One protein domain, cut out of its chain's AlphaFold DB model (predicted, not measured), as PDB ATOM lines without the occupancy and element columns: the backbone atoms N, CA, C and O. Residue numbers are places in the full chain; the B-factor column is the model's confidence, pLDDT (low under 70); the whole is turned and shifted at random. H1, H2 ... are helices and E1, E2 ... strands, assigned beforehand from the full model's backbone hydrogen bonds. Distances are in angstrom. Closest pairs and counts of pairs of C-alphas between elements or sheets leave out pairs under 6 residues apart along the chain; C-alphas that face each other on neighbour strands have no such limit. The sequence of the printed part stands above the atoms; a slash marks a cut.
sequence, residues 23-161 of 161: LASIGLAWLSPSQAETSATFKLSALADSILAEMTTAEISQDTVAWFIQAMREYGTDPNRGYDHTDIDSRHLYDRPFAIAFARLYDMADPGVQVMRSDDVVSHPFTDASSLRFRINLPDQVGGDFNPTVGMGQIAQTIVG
ATOM      1  N   LEU A  23     112.049 109.025 149.841       90.81
ATOM      2  CA  LEU A  23     111.531 107.681 150.068       90.81
ATOM      3  C   LEU A  23     112.398 106.968 151.107       90.81
ATOM      4  O   LEU A  23     113.522 106.550 150.819       90.81
ATOM      5  N   ALA A  24     111.857 106.799 152.312       92.12
ATOM      6  CA  ALA A  24     112.473 105.983 153.350       92.12
ATOM      7  C   ALA A  24     112.103 104.504 153.158       92.12
ATOM      8  O   ALA A  24     110.930 104.142 153.079       92.12
ATOM      9  N   SER A  25     113.111 103.637 153.110       91.06
ATOM     10  CA  SER A  25     112.970 102.185 153.039       91.06
ATOM     11  C   SER A  25     113.702 101.549 154.216       91.06
ATOM     12  O   SER A  25     114.930 101.607 154.307       91.06
ATOM     13  N   ILE A  26     112.939 100.954 155.132       91.25
ATOM     14  CA  ILE A  26     113.448 100.374 156.376       91.25
ATOM     15  C   ILE A  26     113.089  98.891 156.403       91.25
ATOM     16  O   ILE A  26     111.920  98.517 156.345       91.25
ATOM     17  N   GLY A  27     114.111  98.046 156.487       91.12
ATOM     18  CA  GLY A  27     113.963  96.609 156.663       91.12
ATOM     19  C   GLY A  27     114.053  96.241 158.133       91.12
ATOM     20  O   GLY A  27     115.033  96.584 158.796       91.12
ATOM     21  N   LEU A  28     113.066  95.502 158.630       89.94
ATOM     22  CA  LEU A  28     113.061  94.974 159.990       89.94
ATOM     23  C   LEU A  28     113.312  93.467 159.964       89.94
ATOM     24  O   LEU A  28     112.690  92.741 159.189       89.94
ATOM     25  N   ALA A  29     114.207  92.996 160.829       89.69
ATOM     26  CA  ALA A  29     114.461  91.579 161.043       89.69
ATOM     27  C   ALA A  29     113.946  91.151 162.415       89.69
ATOM     28  O   ALA A  29     114.184  91.817 163.427       89.69
ATOM     29  N   TRP A  30     113.267  90.007 162.439       87.50
ATOM     30  CA  TRP A  30     112.960  89.310 163.681       87.50
ATOM     31  C   TRP A  30     114.228  88.660 164.205       87.50
ATOM     32  O   TRP A  30     114.960  88.021 163.447       87.50
ATOM     33  N   LEU A  31     114.459  88.798 165.503       80.44
ATOM     34  CA  LEU A  31     115.585  88.161 166.162       80.44
ATOM     35  C   LEU A  31     115.096  87.028 167.052       80.44
ATOM     36  O   LEU A  31     114.104  87.156 167.772       80.44
ATOM     37  N   SER A  32     115.810  85.905 167.006       79.75
ATOM     38  CA  SER A  32     115.659  84.875 168.030       79.75
ATOM     39  C   SER A  32     116.163  85.399 169.387       79.75
ATOM     40  O   SER A  32     116.979  86.327 169.414       79.75
ATOM     41  N   PRO A  33     115.724  84.815 170.519       74.31
ATOM     42  CA  PRO A  33     116.135  85.268 171.849       74.31
ATOM     43  C   PRO A  33     117.657  85.388 172.023       74.31
ATOM     44  O   PRO A  33     118.129  86.389 172.545       74.31
ATOM     45  N   SER A  34     118.432  84.439 171.490       76.44
ATOM     46  CA  SER A  34     119.899  84.467 171.562       76.44
ATOM     47  C   SER A  34     120.544  85.570 170.715       76.44
ATOM     48  O   SER A  34     121.620  86.049 171.053       76.44
ATOM     49  N   GLN A  35     119.905  86.001 169.623       77.62
ATOM     50  CA  GLN A  35     120.387  87.116 168.796       77.62
ATOM     51  C   GLN A  35     120.024  88.479 169.391       77.62
ATOM     52  O   GLN A  35     120.717  89.469 169.142       77.62
ATOM     53  N   ALA A  36     118.930  88.542 170.154       74.56
ATOM     54  CA  ALA A  36     118.481  89.765 170.806       74.56
ATOM     55  C   ALA A  36     119.427  90.206 171.937       74.56
ATOM     56  O   ALA A  36     119.560  91.402 172.173       74.56
ATOM     57  N   GLU A  37     120.129  89.270 172.585       71.94
ATOM     58  CA  GLU A  37     121.089  89.566 173.663       71.94
ATOM     59  C   GLU A  37     122.352  90.299 173.182       71.94
ATOM     60  O   GLU A  37     122.994  91.003 173.958       71.94
ATOM     61  N   THR A  38     122.714  90.161 171.904       70.25
ATOM     62  CA  THR A  38     123.970  90.696 171.349       70.25
ATOM     63  C   THR A  38     123.768  91.826 170.340       70.25
ATOM     64  O   THR A  38     124.743  92.309 169.767       70.25
ATOM     65  N   SER A  39     122.522  92.229 170.078       73.25
ATOM     66  CA  SER A  39     122.174  93.206 169.039       73.25
ATOM     67  C   SER A  39     121.467  94.417 169.638       73.25
ATOM     68  O   SER A  39     120.750  94.302 170.628       73.25
ATOM     69  N   ALA A  40     121.604  95.584 169.003       80.56
ATOM     70  CA  ALA A  40     120.720  96.707 169.298       80.56
ATOM     71  C   ALA A  40     119.305  96.343 168.824       80.56
ATOM     72  O   ALA A  40     119.063  96.212 167.622       80.56
ATOM     73  N   THR A  41     118.393  96.128 169.771       87.69
ATOM     74  CA  THR A  41     117.010  95.735 169.484       87.69
ATOM     75  C   THR A  41     116.022  96.747 170.030       87.69
ATOM     76  O   THR A  41     116.317  97.491 170.965       87.69
ATOM     77  N   PHE A  42     114.834  96.770 169.440       87.31
ATOM     78  CA  PHE A  42     113.711  97.554 169.931       87.31
ATOM     79  C   PHE A  42     112.410  96.773 169.761       87.31
ATOM     80  O   PHE A  42     112.326  95.823 168.980       87.31
ATOM     81  N   LYS A  43     111.385  97.173 170.510       86.94
ATOM     82  CA  LYS A  43     110.019  96.664 170.361       86.94
ATOM     83  C   LYS A  43     109.179  97.715 169.648       86.94
ATOM     84  O   LYS A  43     109.353  98.907 169.894       86.94
ATOM     85  N   LEU A  44     108.242  97.286 168.803       83.75
ATOM     86  CA  LEU A  44     107.326  98.209 168.120       83.75
ATOM     87  C   LEU A  44     106.427  98.966 169.108       83.75
ATOM     88  O   LEU A  44     106.170 100.147 168.911       83.75
ATOM     89  N   SER A  45     106.019  98.314 170.199       85.44
ATOM     90  CA  SER A  45     105.307  98.945 171.317       85.44
ATOM     91  C   SER A  45     106.109 100.090 171.934       85.44
ATOM     92  O   SER A  45     105.596 101.197 172.038       85.44
ATOM     93  N   ALA A  46     107.386  99.855 172.246       87.31
ATOM     94  CA  ALA A  46     108.279 100.875 172.790       87.31
ATOM     95  C   ALA A  46     108.532 102.029 171.803       87.31
ATOM     96  O   ALA A  46     108.663 103.177 172.221       87.31
ATOM     97  N   LEU A  47     108.569 101.748 170.493       87.88
ATOM     98  CA  LEU A  47     108.638 102.792 169.469       87.88
ATOM     99  C   LEU A  47     107.365 103.651 169.477       87.88
ATOM    100  O   LEU A  47     107.463 104.874 169.498       87.88
ATOM    101  N   ALA A  48     106.184 103.033 169.508       88.94
ATOM    102  CA  ALA A  48     104.918 103.757 169.597       88.94
ATOM    103  C   ALA A  48     104.824 104.597 170.886       88.94
ATOM    104  O   ALA A  48     104.464 105.771 170.812       88.94
ATOM    105  N   ASP A  49     105.252 104.051 172.030       90.94
ATOM    106  CA  ASP A  49     105.337 104.792 173.294       90.94
ATOM    107  C   ASP A  49     106.276 106.008 173.169       90.94
ATOM    108  O   ASP A  49     105.938 107.098 173.625       90.94
ATOM    109  N   SER A  50     107.431 105.855 172.505       91.00
ATOM    110  CA  SER A  50     108.360 106.970 172.270       91.00
ATOM    111  C   SER A  50     107.760 108.057 171.376       91.00
ATOM    112  O   SER A  50     107.895 109.235 171.685       91.00
ATOM    113  N   ILE A  51     107.027 107.683 170.322       91.38
ATOM    114  CA  ILE A  51     106.355 108.645 169.440       91.38
ATOM    115  C   ILE A  51     105.283 109.411 170.221       91.38
ATOM    116  O   ILE A  51     105.209 110.630 170.119       91.38
ATOM    117  N   LEU A  52     104.481 108.723 171.038       93.06
ATOM    118  CA  LEU A  52     103.468 109.363 171.881       93.06
ATOM    119  C   LEU A  52     104.084 110.316 172.912       93.06
ATOM    120  O   LEU A  52     103.535 111.394 173.161       93.06
ATOM    121  N   ALA A  53     105.223 109.941 173.496       94.19
ATOM    122  CA  ALA A  53     105.969 110.812 174.394       94.19
ATOM    123  C   ALA A  53     106.440 112.080 173.665       94.19
ATOM    124  O   ALA A  53     106.165 113.179 174.141       94.19
ATOM    125  N   GLU A  54     107.037 111.944 172.478       92.81
ATOM    126  CA  GLU A  54     107.472 113.084 171.659       92.81
ATOM    127  C   GLU A  54     106.298 113.975 171.225       92.81
ATOM    128  O   GLU A  54     106.386 115.196 171.323       92.81
ATOM    129  N   MET A  55     105.159 113.398 170.826       94.38
ATOM    130  CA  MET A  55     103.942 114.164 170.512       94.38
ATOM    131  C   MET A  55     103.449 114.970 171.717       94.38
ATOM    132  O   MET A  55     102.995 116.103 171.563       94.38
ATOM    133  N   THR A  56     103.551 114.399 172.918       91.69
ATOM    134  CA  THR A  56     103.181 115.084 174.161       91.69
ATOM    135  C   THR A  56     104.155 116.222 174.464       91.69
ATOM    136  O   THR A  56     103.723 117.329 174.775       91.69
ATOM    137  N   THR A  57     105.462 115.978 174.337       94.69
ATOM    138  CA  THR A  57     106.511 116.990 174.527       94.69
ATOM    139  C   THR A  57     106.410 118.132 173.518       94.69
ATOM    140  O   THR A  57     106.647 119.280 173.877       94.69
ATOM    141  N   ALA A  58     106.017 117.836 172.280       93.69
ATOM    142  CA  ALA A  58     105.782 118.821 171.228       93.69
ATOM    143  C   ALA A  58     104.407 119.516 171.324       93.69
ATOM    144  O   ALA A  58     104.050 120.269 170.419       93.69
ATOM    145  N   GLU A  59     103.635 119.262 172.388       95.25
ATOM    146  CA  GLU A  59     102.309 119.848 172.634       95.25
ATOM    147  C   GLU A  59     101.321 119.646 171.466       95.25
ATOM    148  O   GLU A  59     100.466 120.488 171.176       95.25
ATOM    149  N   ILE A  60     101.421 118.502 170.783       94.81
ATOM    150  CA  ILE A  60     100.511 118.135 169.697       94.81
ATOM    151  C   ILE A  60      99.084 117.974 170.241       94.81
ATOM    152  O   ILE A  60      98.861 117.484 171.351       94.81
ATOM    153  N   SER A  61      98.092 118.381 169.440       95.25
ATOM    154  CA  SER A  61      96.684 118.342 169.846       95.25
ATOM    155  C   SER A  61      96.231 116.930 170.242       95.25
ATOM    156  O   SER A  61      96.612 115.936 169.617       95.25
ATOM    157  N   GLN A  62      95.369 116.844 171.258       92.94
ATOM    158  CA  GLN A  62      94.837 115.562 171.735       92.94
ATOM    159  C   GLN A  62      94.038 114.823 170.653       92.94
ATOM    160  O   GLN A  62      94.081 113.596 170.600       92.94
ATOM    161  N   ASP A  63      93.389 115.553 169.745       94.44
ATOM    162  CA  ASP A  63      92.678 114.968 168.605       94.44
ATOM    163  C   ASP A  63      93.647 114.261 167.642       94.44
ATOM    164  O   ASP A  63      93.377 113.152 167.182       94.44
ATOM    165  N   THR A  64      94.818 114.853 167.377       92.94
ATOM    166  CA  THR A  64      95.869 114.233 166.551       92.94
ATOM    167  C   THR A  64      96.484 113.012 167.236       92.94
ATOM    168  O   THR A  64      96.738 112.002 166.581       92.94
ATOM    169  N   VAL A  65      96.698 113.074 168.554       92.75
ATOM    170  CA  VAL A  65      97.177 111.929 169.346       92.75
ATOM    171  C   VAL A  65      96.168 110.775 169.292       92.75
ATOM    172  O   VAL A  65      96.546 109.635 169.019       92.75
ATOM    173  N   ALA A  66      94.880 111.063 169.488       91.12
ATOM    174  CA  ALA A  66      93.814 110.069 169.405       91.12
ATOM    175  C   ALA A  66      93.713 109.453 168.000       91.12
ATOM    176  O   ALA A  66      93.587 108.234 167.865       91.12
ATOM    177  N   TRP A  67      93.832 110.278 166.956       92.06
ATOM    178  CA  TRP A  67      93.880 109.809 165.574       92.06
ATOM    179  C   TRP A  67      95.057 108.859 165.327       92.06
ATOM    180  O   TRP A  67      94.865 107.802 164.731       92.06
ATOM    181  N   PHE A  68      96.254 109.179 165.824       90.56
ATOM    182  CA  PHE A  68      97.429 108.318 165.669       90.56
ATOM    183  C   PHE A  68      97.224 106.939 166.317       90.56
ATOM    184  O   PHE A  68      97.503 105.911 165.696       90.56
ATOM    185  N   ILE A  69      96.671 106.896 167.534       89.00
ATOM    186  CA  ILE A  69      96.341 105.640 168.229       89.00
ATOM    187  C   ILE A  69      95.331 104.817 167.422       89.00
ATOM    188  O   ILE A  69      95.508 103.609 167.247       89.00
ATOM    189  N   GLN A  70      94.295 105.471 166.897       86.81
ATOM    190  CA  GLN A  70      93.286 104.815 166.074       86.81
ATOM    191  C   GLN A  70      93.885 104.270 164.767       86.81
ATOM    192  O   GLN A  70      93.625 103.123 164.408       86.81
ATOM    193  N   ALA A  71      94.745 105.037 164.096       86.38
ATOM    194  CA  ALA A  71      95.417 104.607 162.873       86.38
ATOM    195  C   ALA A  71      96.302 103.366 163.102       86.38
ATOM    196  O   ALA A  71      96.289 102.440 162.291       86.38
ATOM    197  N   MET A  72      97.017 103.292 164.234       84.94
ATOM    198  CA  MET A  72      97.788 102.094 164.602       84.94
ATOM    199  C   MET A  72      96.901 100.856 164.756       84.94
ATOM    200  O   MET A  72      97.283  99.765 164.331       84.94
ATOM    201  N   ARG A  73      95.710 101.025 165.340       81.00
ATOM    202  CA  ARG A  73      94.734  99.944 165.512       81.00
ATOM    203  C   ARG A  73      94.186  99.448 164.172       81.00
ATOM    204  O   ARG A  73      94.014  98.247 163.974       81.00
ATOM    205  N   GLU A  74      93.932 100.363 163.242       79.62
ATOM    206  CA  GLU A  74      93.382 100.061 161.915       79.62
ATOM    207  C   GLU A  74      94.397  99.406 160.971       79.62
ATOM    208  O   GLU A  74      94.018  98.622 160.100       79.62
ATOM    209  N   TYR A  75      95.695  99.654 161.159       68.44
ATOM    210  CA  TYR A  75      96.747  99.098 160.302       68.44
ATOM    211  C   TYR A  75      96.933  97.567 160.450       68.44
ATOM    212  O   TYR A  75      97.626  96.943 159.648       68.44
ATOM    213  N   GLY A  76      96.282  96.925 161.431       56.78
ATOM    214  CA  GLY A  76      96.402  95.492 161.738       56.78
ATOM    215  C   GLY A  76      95.134  94.665 161.501       56.78
ATOM    216  O   GLY A  76      94.788  93.861 162.360       56.78
ATOM    217  N   THR A  77      94.429  94.876 160.383       48.16
ATOM    218  CA  THR A  77      93.097  94.315 160.058       48.16
ATOM    219  C   THR A  77      93.002  92.775 160.054       48.16
ATOM    220  O   THR A  77      92.867  92.126 159.022       48.16
ATOM    221  N   ASP A  78      92.943  92.189 161.247       56.00
ATOM    222  CA  ASP A  78      92.037  91.089 161.576       56.00
ATOM    223  C   ASP A  78      91.171  91.563 162.762       56.00
ATOM    224  O   ASP A  78      91.709  91.802 163.849       56.00
ATOM    225  N   PRO A  79      89.844  91.735 162.594       51.22
ATOM    226  CA  PRO A  79      88.957  92.241 163.645       51.22
ATOM    227  C   PRO A  79      88.927  91.378 164.920       51.22
ATOM    228  O   PRO A  79      88.427  91.843 165.940       51.22
ATOM    229  N   ASN A  80      89.492  90.164 164.901       53.84
ATOM    230  CA  ASN A  80      89.595  89.290 166.075       53.84
ATOM    231  C   ASN A  80      90.992  89.254 166.729       53.84
ATOM    232  O   ASN A  80      91.154  88.599 167.760       53.84
ATOM    233  N   ARG A  81      92.010  89.902 166.142       58.88
ATOM    234  CA  ARG A  81      93.414  89.878 166.610       58.88
ATOM    235  C   ARG A  81      94.157  91.199 166.359       58.88
ATOM    236  O   ARG A  81      95.357  91.187 166.111       58.88
ATOM    237  N   GLY A  82      93.475  92.338 166.409       64.69
ATOM    238  CA  GLY A  82      94.104  93.643 166.183       64.69
ATOM    239  C   GLY A  82      95.095  94.040 167.284       64.69
ATOM    240  O   GLY A  82      94.907  93.712 168.457       64.69
ATOM    241  N   TYR A  83      96.144  94.767 166.903       74.75
ATOM    242  CA  TYR A  83      96.983  95.498 167.852       74.75
ATOM    243  C   TYR A  83      96.167  96.645 168.458       74.75
ATOM    244  O   TYR A  83      95.657  97.487 167.723       74.75
ATOM    245  N   ASP A  84      96.041  96.687 169.782       80.88
ATOM    246  CA  ASP A  84      95.473  97.828 170.499       80.88
ATOM    247  C   ASP A  84      96.551  98.398 171.413       80.88
ATOM    248  O   ASP A  84      96.976  97.774 172.384       80.88
ATOM    249  N   HIS A  85      97.016  99.598 171.077       83.81
ATOM    250  CA  HIS A  85      98.052 100.261 171.846       83.81
ATOM    251  C   HIS A  85      97.531 100.771 173.194       83.81
ATOM    252  O   HIS A  85      98.324 101.221 173.994       83.81
ATOM    253  N   THR A  86      96.245 100.732 173.512       82.06
ATOM    254  CA  THR A  86      95.753 101.109 174.850       82.06
ATOM    255  C   THR A  86      95.527  99.904 175.765       82.06
ATOM    256  O   THR A  86      95.439 100.072 176.980       82.06
ATOM    257  N   ASP A  87      95.520  98.691 175.207       83.06
ATOM    258  CA  ASP A  87      95.362  97.433 175.935       83.06
ATOM    259  C   ASP A  87      96.723  96.754 176.176       83.06
ATOM    260  O   ASP A  87      97.461  96.415 175.246       83.06
ATOM    261  N   ILE A  88      97.058  96.532 177.448       73.19
ATOM    262  CA  ILE A  88      98.332  95.934 177.859       73.19
ATOM    263  C   ILE A  88      98.467  94.475 177.403       73.19
ATOM    264  O   ILE A  88      99.547  94.066 176.971       73.19
ATOM    265  N   ASP A  89      97.376  93.709 177.424       73.12
ATOM    266  CA  ASP A  89      97.389  92.298 177.044       73.12
ATOM    267  C   ASP A  89      97.563  92.160 175.530       73.12
ATOM    268  O   ASP A  89      98.335  91.320 175.057       73.12
ATOM    269  N   SER A  90      96.927  93.056 174.765       73.06
ATOM    270  CA  SER A  90      97.160  93.178 173.326       73.06
ATOM    271  C   SER A  90      98.616  93.544 173.035       73.06
ATOM    272  O   SER A  90      99.278  92.834 172.278       73.06
ATOM    273  N   ARG A  91      99.180  94.569 173.695       73.19
ATOM    274  CA  ARG A  91     100.589  94.975 173.513       73.19
ATOM    275  C   ARG A  91     101.570  93.820 173.725       73.19
ATOM    276  O   ARG A  91     102.478  93.648 172.910       73.19
ATOM    277  N   HIS A  92     101.374  93.002 174.761       75.94
ATOM    278  CA  HIS A  92     102.273  91.888 175.080       75.94
ATOM    279  C   HIS A  92     102.374  90.831 173.965       75.94
ATOM    280  O   HIS A  92     103.430  90.218 173.791       75.94
ATOM    281  N   LEU A  93     101.327  90.642 173.156       70.56
ATOM    282  CA  LEU A  93     101.349  89.710 172.020       70.56
ATOM    283  C   LEU A  93     102.270  90.177 170.878       70.56
ATOM    284  O   LEU A  93     102.764  89.353 170.098       70.56
ATOM    285  N   TYR A  94     102.539  91.482 170.815       74.31
ATOM    286  CA  TYR A  94     103.341  92.148 169.783       74.31
ATOM    287  C   TYR A  94     104.718  92.605 170.285       74.31
ATOM    288  O   TYR A  94     105.479  93.248 169.560       74.31
ATOM    289  N   ASP A  95     105.080  92.210 171.502       79.12
ATOM    290  CA  ASP A  95     106.244  92.674 172.259       79.12
ATOM    291  C   ASP A  95     107.546  91.940 171.883       79.12
ATOM    292  O   ASP A  95     108.376  91.579 172.723       79.12
ATOM    293  N   ARG A  96     107.713  91.678 170.587       83.75
ATOM    294  CA  ARG A  96     108.850  90.936 170.036       83.75
ATOM    295  C   ARG A  96     110.019  91.878 169.734       83.75
ATOM    296  O   ARG A  96     109.775  93.003 169.294       83.75
ATOM    297  N   PRO A  97     111.276  91.441 169.936       87.94
ATOM    298  CA  PRO A  97     112.438  92.246 169.595       87.94
ATOM    299  C   PRO A  97     112.680  92.249 168.083       87.94
ATOM    300  O   PRO A  97     112.712  91.204 167.427       87.94
ATOM    301  N   PHE A  98     112.905  93.443 167.551       88.81
ATOM    302  CA  PHE A  98     113.303  93.690 166.176       88.81
ATOM    303  C   PHE A  98     114.684  94.327 166.135       88.81
ATOM    304  O   PHE A  98     115.054  95.097 167.023       88.81
ATOM    305  N   ALA A  99     115.415  94.053 165.060       91.00
ATOM    306  CA  ALA A  99     116.563  94.850 164.656       91.00
ATOM    307  C   ALA A  99     116.329  95.450 163.273       91.00
ATOM    308  O   ALA A  99     115.594  94.904 162.445       91.00
ATOM    309  N   ILE A 100     116.982  96.577 163.020       91.06
ATOM    310  CA  ILE A 100     116.993  97.204 161.703       91.06
ATOM    311  C   ILE A 100     117.996  96.441 160.842       91.06
ATOM    312  O   ILE A 100     119.196  96.476 161.101       91.06
ATOM    313  N   ALA A 101     117.499  95.736 159.828       91.50
ATOM    314  CA  ALA A 101     118.322  95.001 158.873       91.50
ATOM    315  C   ALA A 101     118.983  95.947 157.864       91.50
ATOM    316  O   ALA A 101     120.141  95.774 157.498       91.50
ATOM    317  N   PHE A 102     118.235  96.957 157.420       92.12
ATOM    318  CA  PHE A 102     118.741  98.048 156.600       92.12
ATOM    319  C   PHE A 102     117.863  99.284 156.785       92.12
ATOM    320  O   PHE A 102     116.675  99.175 157.089       92.12
ATOM    321  N   ALA A 103     118.436 100.455 156.538       93.94
ATOM    322  CA  ALA A 103     117.696 101.701 156.412       93.94
ATOM    323  C   ALA A 103     118.312 102.507 155.270       93.94
ATOM    324  O   ALA A 103     119.526 102.713 155.251       93.94
ATOM    325  N   ARG A 104     117.482 102.914 154.312       94.94
ATOM    326  CA  ARG A 104     117.863 103.691 153.130       94.94
ATOM    327  C   ARG A 104     116.899 104.862 152.982       94.94
ATOM    328  O   ARG A 104     115.694 104.666 153.120       94.94
ATOM    329  N   LEU A 105     117.408 106.044 152.678       94.69
ATOM    330  CA  LEU A 105     116.612 107.220 152.347       94.69
ATOM    331  C   LEU A 105     117.007 107.691 150.955       94.69
ATOM    332  O   LEU A 105     118.119 108.185 150.767       94.69
ATOM    333  N   TYR A 106     116.108 107.509 149.993       93.44
ATOM    334  CA  TYR A 106     116.311 107.995 148.637       93.44
ATOM    335  C   TYR A 106     115.857 109.442 148.532       93.44
ATOM    336  O   TYR A 106     114.716 109.749 148.883       93.44
ATOM    337  N   ASP A 107     116.727 110.308 148.020       91.88
ATOM    338  CA  ASP A 107     116.306 111.619 147.534       91.88
ATOM    339  C   ASP A 107     115.622 111.424 146.184       91.88
ATOM    340  O   ASP A 107     116.250 111.026 145.201       91.88
ATOM    341  N   MET A 108     114.313 111.650 146.154       89.00
ATOM    342  CA  MET A 108     113.509 111.454 144.956       89.00
ATOM    343  C   MET A 108     113.548 112.681 144.036       89.00
ATOM    344  O   MET A 108     112.934 112.629 142.974       89.00
ATOM    345  N   ALA A 109     114.218 113.771 144.418       86.69
ATOM    346  CA  ALA A 109     114.505 114.911 143.549       86.69
ATOM    347  C   ALA A 109     115.857 114.777 142.821       86.69
ATOM    348  O   ALA A 109     116.154 115.579 141.934       86.69
ATOM    349  N   ASP A 110     116.668 113.773 143.168       87.69
ATOM    350  CA  ASP A 110     117.921 113.472 142.479       87.69
ATOM    351  C   ASP A 110     117.663 113.200 140.979       87.69
ATOM    352  O   ASP A 110     116.863 112.317 140.651       87.69
ATOM    353  N   PRO A 111     118.345 113.901 140.049       86.88
ATOM    354  CA  PRO A 111     118.212 113.674 138.607       86.88
ATOM    355  C   PRO A 111     118.525 112.241 138.146       86.88
ATOM    356  O   PRO A 111     118.094 111.827 137.066       86.88
ATOM    357  N   GLY A 112     119.282 111.474 138.935       87.94
ATOM    358  CA  GLY A 112     119.521 110.052 138.710       87.94
ATOM    359  C   GLY A 112     118.304 109.168 139.013       87.94
ATOM    360  O   GLY A 112     118.215 108.059 138.481       87.94
ATOM    361  N   VAL A 113     117.343 109.643 139.815       89.19
ATOM    362  CA  VAL A 113     116.076 108.951 140.105       89.19
ATOM    363  C   VAL A 113     115.051 109.282 139.019       89.19
ATOM    364  O   VAL A 113     114.184 110.148 139.151       89.19
ATOM    365  N   GLN A 114     115.145 108.547 137.915       87.56
ATOM    366  CA  GLN A 114     114.267 108.700 136.755       87.56
ATOM    367  C   GLN A 114     112.970 107.902 136.938       87.56
ATOM    368  O   GLN A 114     112.820 106.791 136.428       87.56
ATOM    369  N   VAL A 115     112.034 108.458 137.705       86.19
ATOM    370  CA  VAL A 115     110.665 107.930 137.819       86.19
ATOM    371  C   VAL A 115     109.714 108.738 136.944       86.19
ATOM    372  O   VAL A 115     109.899 109.941 136.794       86.19
ATOM    373  N   MET A 116     108.690 108.073 136.403       84.19
ATOM    374  CA  MET A 116     107.605 108.738 135.679       84.19
ATOM    375  C   MET A 116     106.938 109.765 136.596       84.19
ATOM    376  O   MET A 116     106.625 109.448 137.744       84.19
ATOM    377  N   ARG A 117     106.765 110.987 136.100       83.31
ATOM    378  CA  ARG A 117     106.074 112.088 136.775       83.31
ATOM    379  C   ARG A 117     104.760 112.403 136.088       83.31
ATOM    380  O   ARG A 117     104.529 112.028 134.939       83.31
ATOM    381  N   SER A 118     103.917 113.154 136.778       80.00
ATOM    382  CA  SER A 118     102.637 113.617 136.251       80.00
ATOM    383  C   SER A 118     102.817 114.424 134.955       80.00
ATOM    384  O   SER A 118     102.082 114.205 133.991       80.00
ATOM    385  N   ASP A 119     103.858 115.258 134.868       82.50
ATOM    386  CA  ASP A 119     104.185 116.045 133.664       82.50
ATOM    387  C   ASP A 119     104.579 115.175 132.453       82.50
ATOM    388  O   ASP A 119     104.241 115.497 131.305       82.50
ATOM    389  N   ASP A 120     105.216 114.023 132.687       84.25
ATOM    390  CA  ASP A 120     105.546 113.062 131.626       84.25
ATOM    391  C   ASP A 120     104.282 112.437 131.021       84.25
ATOM    392  O   ASP A 120     104.280 112.010 129.869       84.25
ATOM    393  N   VAL A 121     103.187 112.385 131.781       84.00
ATOM    394  CA  VAL A 121     101.912 111.812 131.340       84.00
ATOM    395  C   VAL A 121     101.016 112.874 130.709       84.00
ATOM    396  O   VAL A 121     100.460 112.640 129.638       84.00
ATOM    397  N   VAL A 122     100.897 114.049 131.336       81.94
ATOM    398  CA  VAL A 122     100.057 115.164 130.856       81.94
ATOM    399  C   VAL A 122     100.510 115.664 129.483       81.94
ATOM    400  O   VAL A 122      99.690 116.099 128.674       81.94
ATOM    401  N   SER A 123     101.799 115.535 129.172       85.50
ATOM    402  CA  SER A 123     102.344 115.827 127.842       85.50
ATOM    403  C   SER A 123     101.839 114.887 126.728       85.50
ATOM    404  O   SER A 123     102.061 115.174 125.550       85.50
ATOM    405  N   HIS A 124     101.100 113.818 127.057       87.12
ATOM    406  CA  HIS A 124     100.535 112.855 126.110       87.12
ATOM    407  C   HIS A 124      98.988 112.908 126.097       87.12
ATOM    408  O   HIS A 124      98.334 112.164 126.829       87.12
ATOM    409  N   PRO A 125      98.362 113.723 125.220       83.19
ATOM    410  CA  PRO A 125      96.934 114.080 125.298       83.19
ATOM    411  C   PRO A 125      95.943 112.937 125.021       83.19
ATOM    412  O   PRO A 125      94.746 113.099 125.236       83.19
ATOM    413  N   PHE A 126      96.416 111.790 124.528       88.44
ATOM    414  CA  PHE A 126      95.594 110.600 124.278       88.44
ATOM    415  C   PHE A 126      95.828 109.487 125.310       88.44
ATOM    416  O   PHE A 126      95.378 108.360 125.110       88.44
ATOM    417  N   THR A 127      96.531 109.796 126.400       83.06
ATOM    418  CA  THR A 127      96.803 108.867 127.496       83.06
ATOM    419  C   THR A 127      95.842 109.133 128.645       83.06
ATOM    420  O   THR A 127      95.778 110.242 129.172       83.06
ATOM    421  N   ASP A 128      95.121 108.102 129.076       84.25
ATOM    422  CA  ASP A 128      94.378 108.156 130.331       84.25
ATOM    423  C   ASP A 128      95.346 107.930 131.500       84.25
ATOM    424  O   ASP A 128      95.742 106.796 131.788       84.25
ATOM    425  N   ALA A 129      95.715 109.014 132.187       79.88
ATOM    426  CA  ALA A 129      96.596 108.977 133.354       79.88
ATOM    427  C   ALA A 129      96.084 108.043 134.463       79.88
ATOM    428  O   ALA A 129      96.878 107.467 135.208       79.88
ATOM    429  N   SER A 130      94.765 107.848 134.562       79.38
ATOM    430  CA  SER A 130      94.167 106.988 135.581       79.38
ATOM    431  C   SER A 130      94.338 105.491 135.304       79.38
ATOM    432  O   SER A 130      94.148 104.670 136.200       79.38
ATOM    433  N   SER A 131      94.735 105.131 134.081       82.38
ATOM    434  CA  SER A 131      94.964 103.749 133.653       82.38
ATOM    435  C   SER A 131      96.419 103.286 133.808       82.38
ATOM    436  O   SER A 131      96.719 102.101 133.627       82.38
ATOM    437  N   LEU A 132      97.337 104.199 134.140       79.31
ATOM    438  CA  LEU A 132      98.764 103.908 134.196       79.31
ATOM    439  C   LEU A 132      99.137 103.096 135.433       79.31
ATOM    440  O   LEU A 132      98.800 103.430 136.568       79.31
ATOM    441  N   ARG A 133      99.916 102.036 135.201       80.50
ATOM    442  CA  ARG A 133     100.514 101.216 136.251       80.50
ATOM    443  C   ARG A 133     101.959 100.912 135.903       80.50
ATOM    444  O   ARG A 133     102.243 100.371 134.839       80.50
ATOM    445  N   PHE A 134     102.865 101.192 136.828       82.19
ATOM    446  CA  PHE A 134     104.280 100.863 136.696       82.19
ATOM    447  C   PHE A 134     104.838 100.367 138.029       82.19
ATOM    448  O   PHE A 134     104.190 100.434 139.075       82.19
ATOM    449  N   ARG A 135     106.048  99.814 137.967       83.50
ATOM    450  CA  ARG A 135     106.803  99.339 139.123       83.50
ATOM    451  C   ARG A 135     108.106 100.115 139.188       83.50
ATOM    452  O   ARG A 135     108.891 100.058 138.245       83.50
ATOM    453  N   ILE A 136     108.334 100.798 140.304       84.56
ATOM    454  CA  ILE A 136     109.601 101.476 140.566       84.56
ATOM    455  C   ILE A 136     110.623 100.420 140.994       84.56
ATOM    456  O   ILE A 136     110.363  99.632 141.904       84.56
ATOM    457  N   ASN A 137     111.774 100.399 140.327       87.81
ATOM    458  CA  ASN A 137     112.927  99.595 140.723       87.81
ATOM    459  C   ASN A 137     114.068 100.556 141.034       87.81
ATOM    460  O   ASN A 137     114.707 101.057 140.113       87.81
ATOM    461  N   LEU A 138     114.286 100.837 142.317       87.62
ATOM    462  CA  LEU A 138     115.417 101.654 142.737       87.62
ATOM    463  C   LEU A 138     116.652 100.760 142.903       87.62
ATOM    464  O   LEU A 138     116.543  99.714 143.552       87.62
ATOM    465  N   PRO A 139     117.797 101.125 142.300       88.00
ATOM    466  CA  PRO A 139     119.054 100.423 142.525       88.00
ATOM    467  C   PRO A 139     119.555 100.672 143.951       88.00
ATOM    468  O   PRO A 139     119.151 101.637 144.592       88.00
ATOM    469  N   ASP A 140     120.493  99.846 144.421       87.06
ATOM    470  CA  ASP A 140     121.145 100.054 145.723       87.06
ATOM    471  C   ASP A 140     121.874 101.404 145.824       87.06
ATOM    472  O   ASP A 140     122.103 101.886 146.931       87.06
ATOM    473  N   GLN A 141     122.233 101.984 144.674       88.44
ATOM    474  CA  GLN A 141     122.961 103.235 144.519       88.44
ATOM    475  C   GLN A 141     122.501 103.971 143.257       88.44
ATOM    476  O   GLN A 141     122.435 103.391 142.170       88.44
ATOM    477  N   VAL A 142     122.211 105.260 143.396       87.00
ATOM    478  CA  VAL A 142     121.826 106.191 142.338       87.00
ATOM    479  C   VAL A 142     122.926 107.242 142.221       87.00
ATOM    480  O   VAL A 142     123.271 107.909 143.190       87.00
ATOM    481  N   GLY A 143     123.516 107.371 141.029       75.81
ATOM    482  CA  GLY A 143     124.547 108.383 140.771       75.81
ATOM    483  C   GLY A 143     125.874 108.185 141.526       75.81
ATOM    484  O   GLY A 143     126.667 109.121 141.593       75.81
ATOM    485  N   GLY A 144     126.135 106.991 142.075       79.19
ATOM    486  CA  GLY A 144     127.295 106.686 142.924       79.19
ATOM    487  C   GLY A 144     126.890 106.469 144.387       79.19
ATOM    488  O   GLY A 144     125.808 105.958 144.654       79.19
ATOM    489  N   ASP A 145     127.736 106.873 145.337       74.88
ATOM    490  CA  ASP A 145     127.568 106.551 146.768       74.88
ATOM    491  C   ASP A 145     126.705 107.559 147.566       74.88
ATOM    492  O   ASP A 145     126.622 107.463 148.788       74.88
ATOM    493  N   PHE A 146     126.081 108.549 146.914       82.81
ATOM    494  CA  PHE A 146     125.397 109.659 147.607       82.81
ATOM    495  C   PHE A 146     123.900 109.432 147.854       82.81
ATOM    496  O   PHE A 146     123.334 110.008 148.781       82.81
ATOM    497  N   ASN A 147     123.258 108.606 147.031       90.69
ATOM    498  CA  ASN A 147     121.833 108.317 147.106       90.69
ATOM    499  C   ASN A 147     121.652 106.799 146.966       90.69
ATOM    500  O   ASN A 147     122.043 106.247 145.940       90.69
ATOM    501  N   PRO A 148     121.116 106.084 147.964       93.94
ATOM    502  CA  PRO A 148     120.459 106.585 149.169       93.94
ATOM    503  C   PRO A 148     121.423 106.965 150.302       93.94
ATOM    504  O   PRO A 148     122.511 106.411 150.428       93.94
ATOM    505  N   THR A 149     120.964 107.829 151.213       94.62
ATOM    506  CA  THR A 149     121.565 107.937 152.556       94.62
ATOM    507  C   THR A 149     121.302 106.638 153.323       94.62
ATOM    508  O   THR A 149     120.162 106.163 153.357       94.62
ATOM    509  N   VAL A 150     122.330 106.050 153.944       93.81
ATOM    510  CA  VAL A 150     122.243 104.727 154.587       93.81
ATOM    511  C   VAL A 150     122.395 104.827 156.104       93.81
ATOM    512  O   VAL A 150     123.335 105.415 156.625       93.81
ATOM    513  N   GLY A 151     121.493 104.161 156.824       92.00
ATOM    514  CA  GLY A 151     121.537 104.039 158.281       92.00
ATOM    515  C   GLY A 151     120.741 105.120 159.018       92.00
ATOM    516  O   GLY A 151     120.753 106.294 158.661       92.00
ATOM    517  N   MET A 152     120.059 104.716 160.094       90.56
ATOM    518  CA  MET A 152     119.095 105.568 160.806       90.56
ATOM    519  C   MET A 152     119.676 106.889 161.318       90.56
ATOM    520  O   MET A 152     118.990 107.901 161.262       90.56
ATOM    521  N   GLY A 153     120.923 106.892 161.798       90.94
ATOM    522  CA  GLY A 153     121.553 108.107 162.324       90.94
ATOM    523  C   GLY A 153     121.750 109.181 161.252       90.94
ATOM    524  O   GLY A 153     121.386 110.333 161.469       90.94
ATOM    525  N   GLN A 154     122.261 108.795 160.079       92.00
ATOM    526  CA  GLN A 154     122.425 109.722 158.955       92.00
ATOM    527  C   GLN A 154     121.070 110.153 158.391       92.00
ATOM    528  O   GLN A 154     120.869 111.325 158.106       92.00
ATOM    529  N   ILE A 155     120.112 109.225 158.298       93.38
ATOM    530  CA  ILE A 155     118.744 109.527 157.859       93.38
ATOM    531  C   ILE A 155     118.092 110.576 158.768       93.38
ATOM    532  O   ILE A 155     117.509 111.535 158.266       93.38
ATOM    533  N   ALA A 156     118.210 110.423 160.090       90.19
ATOM    534  CA  ALA A 156     117.665 111.378 161.050       90.19
ATOM    535  C   ALA A 156     118.287 112.771 160.878       90.19
ATOM    536  O   ALA A 156     117.549 113.749 160.814       90.19
ATOM    537  N   GLN A 157     119.612 112.858 160.716       91.12
ATOM    538  CA  GLN A 157     120.304 114.123 160.432       91.12
ATOM    539  C   GLN A 157     119.816 114.764 159.126       91.12
ATOM    540  O   GLN A 157     119.560 115.961 159.082       91.12
ATOM    541  N   THR A 158     119.616 113.979 158.064       90.44
ATOM    542  CA  THR A 158     119.132 114.501 156.777       90.44
ATOM    543  C   THR A 158     117.711 115.071 156.864       90.44
ATOM    544  O   THR A 158     117.416 116.087 156.231       90.44
ATOM    545  N   ILE A 159     116.820 114.421 157.623       86.62
ATOM    546  CA  ILE A 159     115.403 114.810 157.714       86.62
ATOM    547  C   ILE A 159     115.188 115.939 158.728       86.62
ATOM    548  O   ILE A 159     114.463 116.887 158.431       86.62
ATOM    549  N   VAL A 160     115.782 115.823 159.916       83.19
ATOM    550  CA  VAL A 160     115.498 116.702 161.064       83.19
ATOM    551  C   VAL A 160     116.473 117.883 161.144       83.19
ATOM    552  O   VAL A 160     116.057 118.969 161.547       83.19
ATOM    553  N   GLY A 161     117.720 117.705 160.687       70.88
ATOM    554  CA  GLY A 161     118.816 118.674 160.837       70.88
ATOM    555  C   GLY A 161     119.755 118.327 161.982       70.88
ATOM    556  O   GLY A 161     119.287 118.304 163.140       70.88
TER     557      GLY A 161
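This is residues 23 to 161 of the 161 residues of an uncharacterized protein of Nocardioides sp. AX2bis (UniProt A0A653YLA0). A long ribbon of two antiparallel strands, E1 and E2, runs through the middle of a loose, elongated shape. Near one end of the ribbon stand H2 and H3, two helices side by side running opposite ways, with the short H1 and H4 nearby; from its other end a long looping arm with the short H5 reaches away and folds back, and H6 packs on E2 with its residues 152 to 159. Residues 122 to 128, in that arm, stick out. The printed part has 139 residues, with six named helices and two named strands in the order E1 H1 H2 H3 H4 E2 H5 H6, and its class is mixed, helices and strands. It is loose, with a radius of gyration of the C-alphas of 19.8 A, and spans 55 by 36 by 33 A.

E1, residues 23 to 30, and E2, residues 97 to 107, are antiparallel neighbours, with 163 degrees between their directions. N 25 and O 104, at 2.8 A, and N 101 and O 27, at 2.8 A, are within hydrogen-bond range. Residues 104 to 105 of E2 also form a short antiparallel pairing with residues 149 to 150, and residues 97 to 98 with residues 42 to 43. The closest C-alphas of E2 and H6, residues 152 to 160, are those of Ala 103 and Met 152, 6.0 A apart. H2, residues 44 to 57, and H3, residues 62 to 74, are close but not clearly touching: their closest C-alphas, of Met 55 and Val 65, are 7.2 A apart. They run opposite ways at a shallow tilt of 13 degrees. H4, residues 88 to 93, is close to H2 but not clearly touching, with the C-alphas of Ser 45 and Arg 91 closest at 6.5 A. The closest C-alphas of H1, residues 33 to 36, and E2 are those of Ala 36 and Pro 97, 6.6 A apart. H5, residues 118 to 122, is apart from H2, H3 and H6, among others. Every O i to N i+4 pair is within hydrogen-bond range in H2, H3, H5 and H6, against 1 of 2 in H4; H1 is too short for such a pair.

E1 begins at C-alpha 23 (111.531, 107.681, 150.068) and is 22.9 A long; E2 is 29.6 A. H2 measures 19.9 A, H3 18.4 A and H6 11.7 A. H6 ends at C-alpha 160 (115.498, 116.702, 161.064).

The C-alphas of Ser 34 and Pro 125, the two farthest apart, are 59.5 A from each other. The printed part has no cut. The links H3 to H4, 13 residues, and H5 to H6, 29 residues, are long. The mean pLDDT of the printed part is 84.3; residues 75 to 82 are under 70.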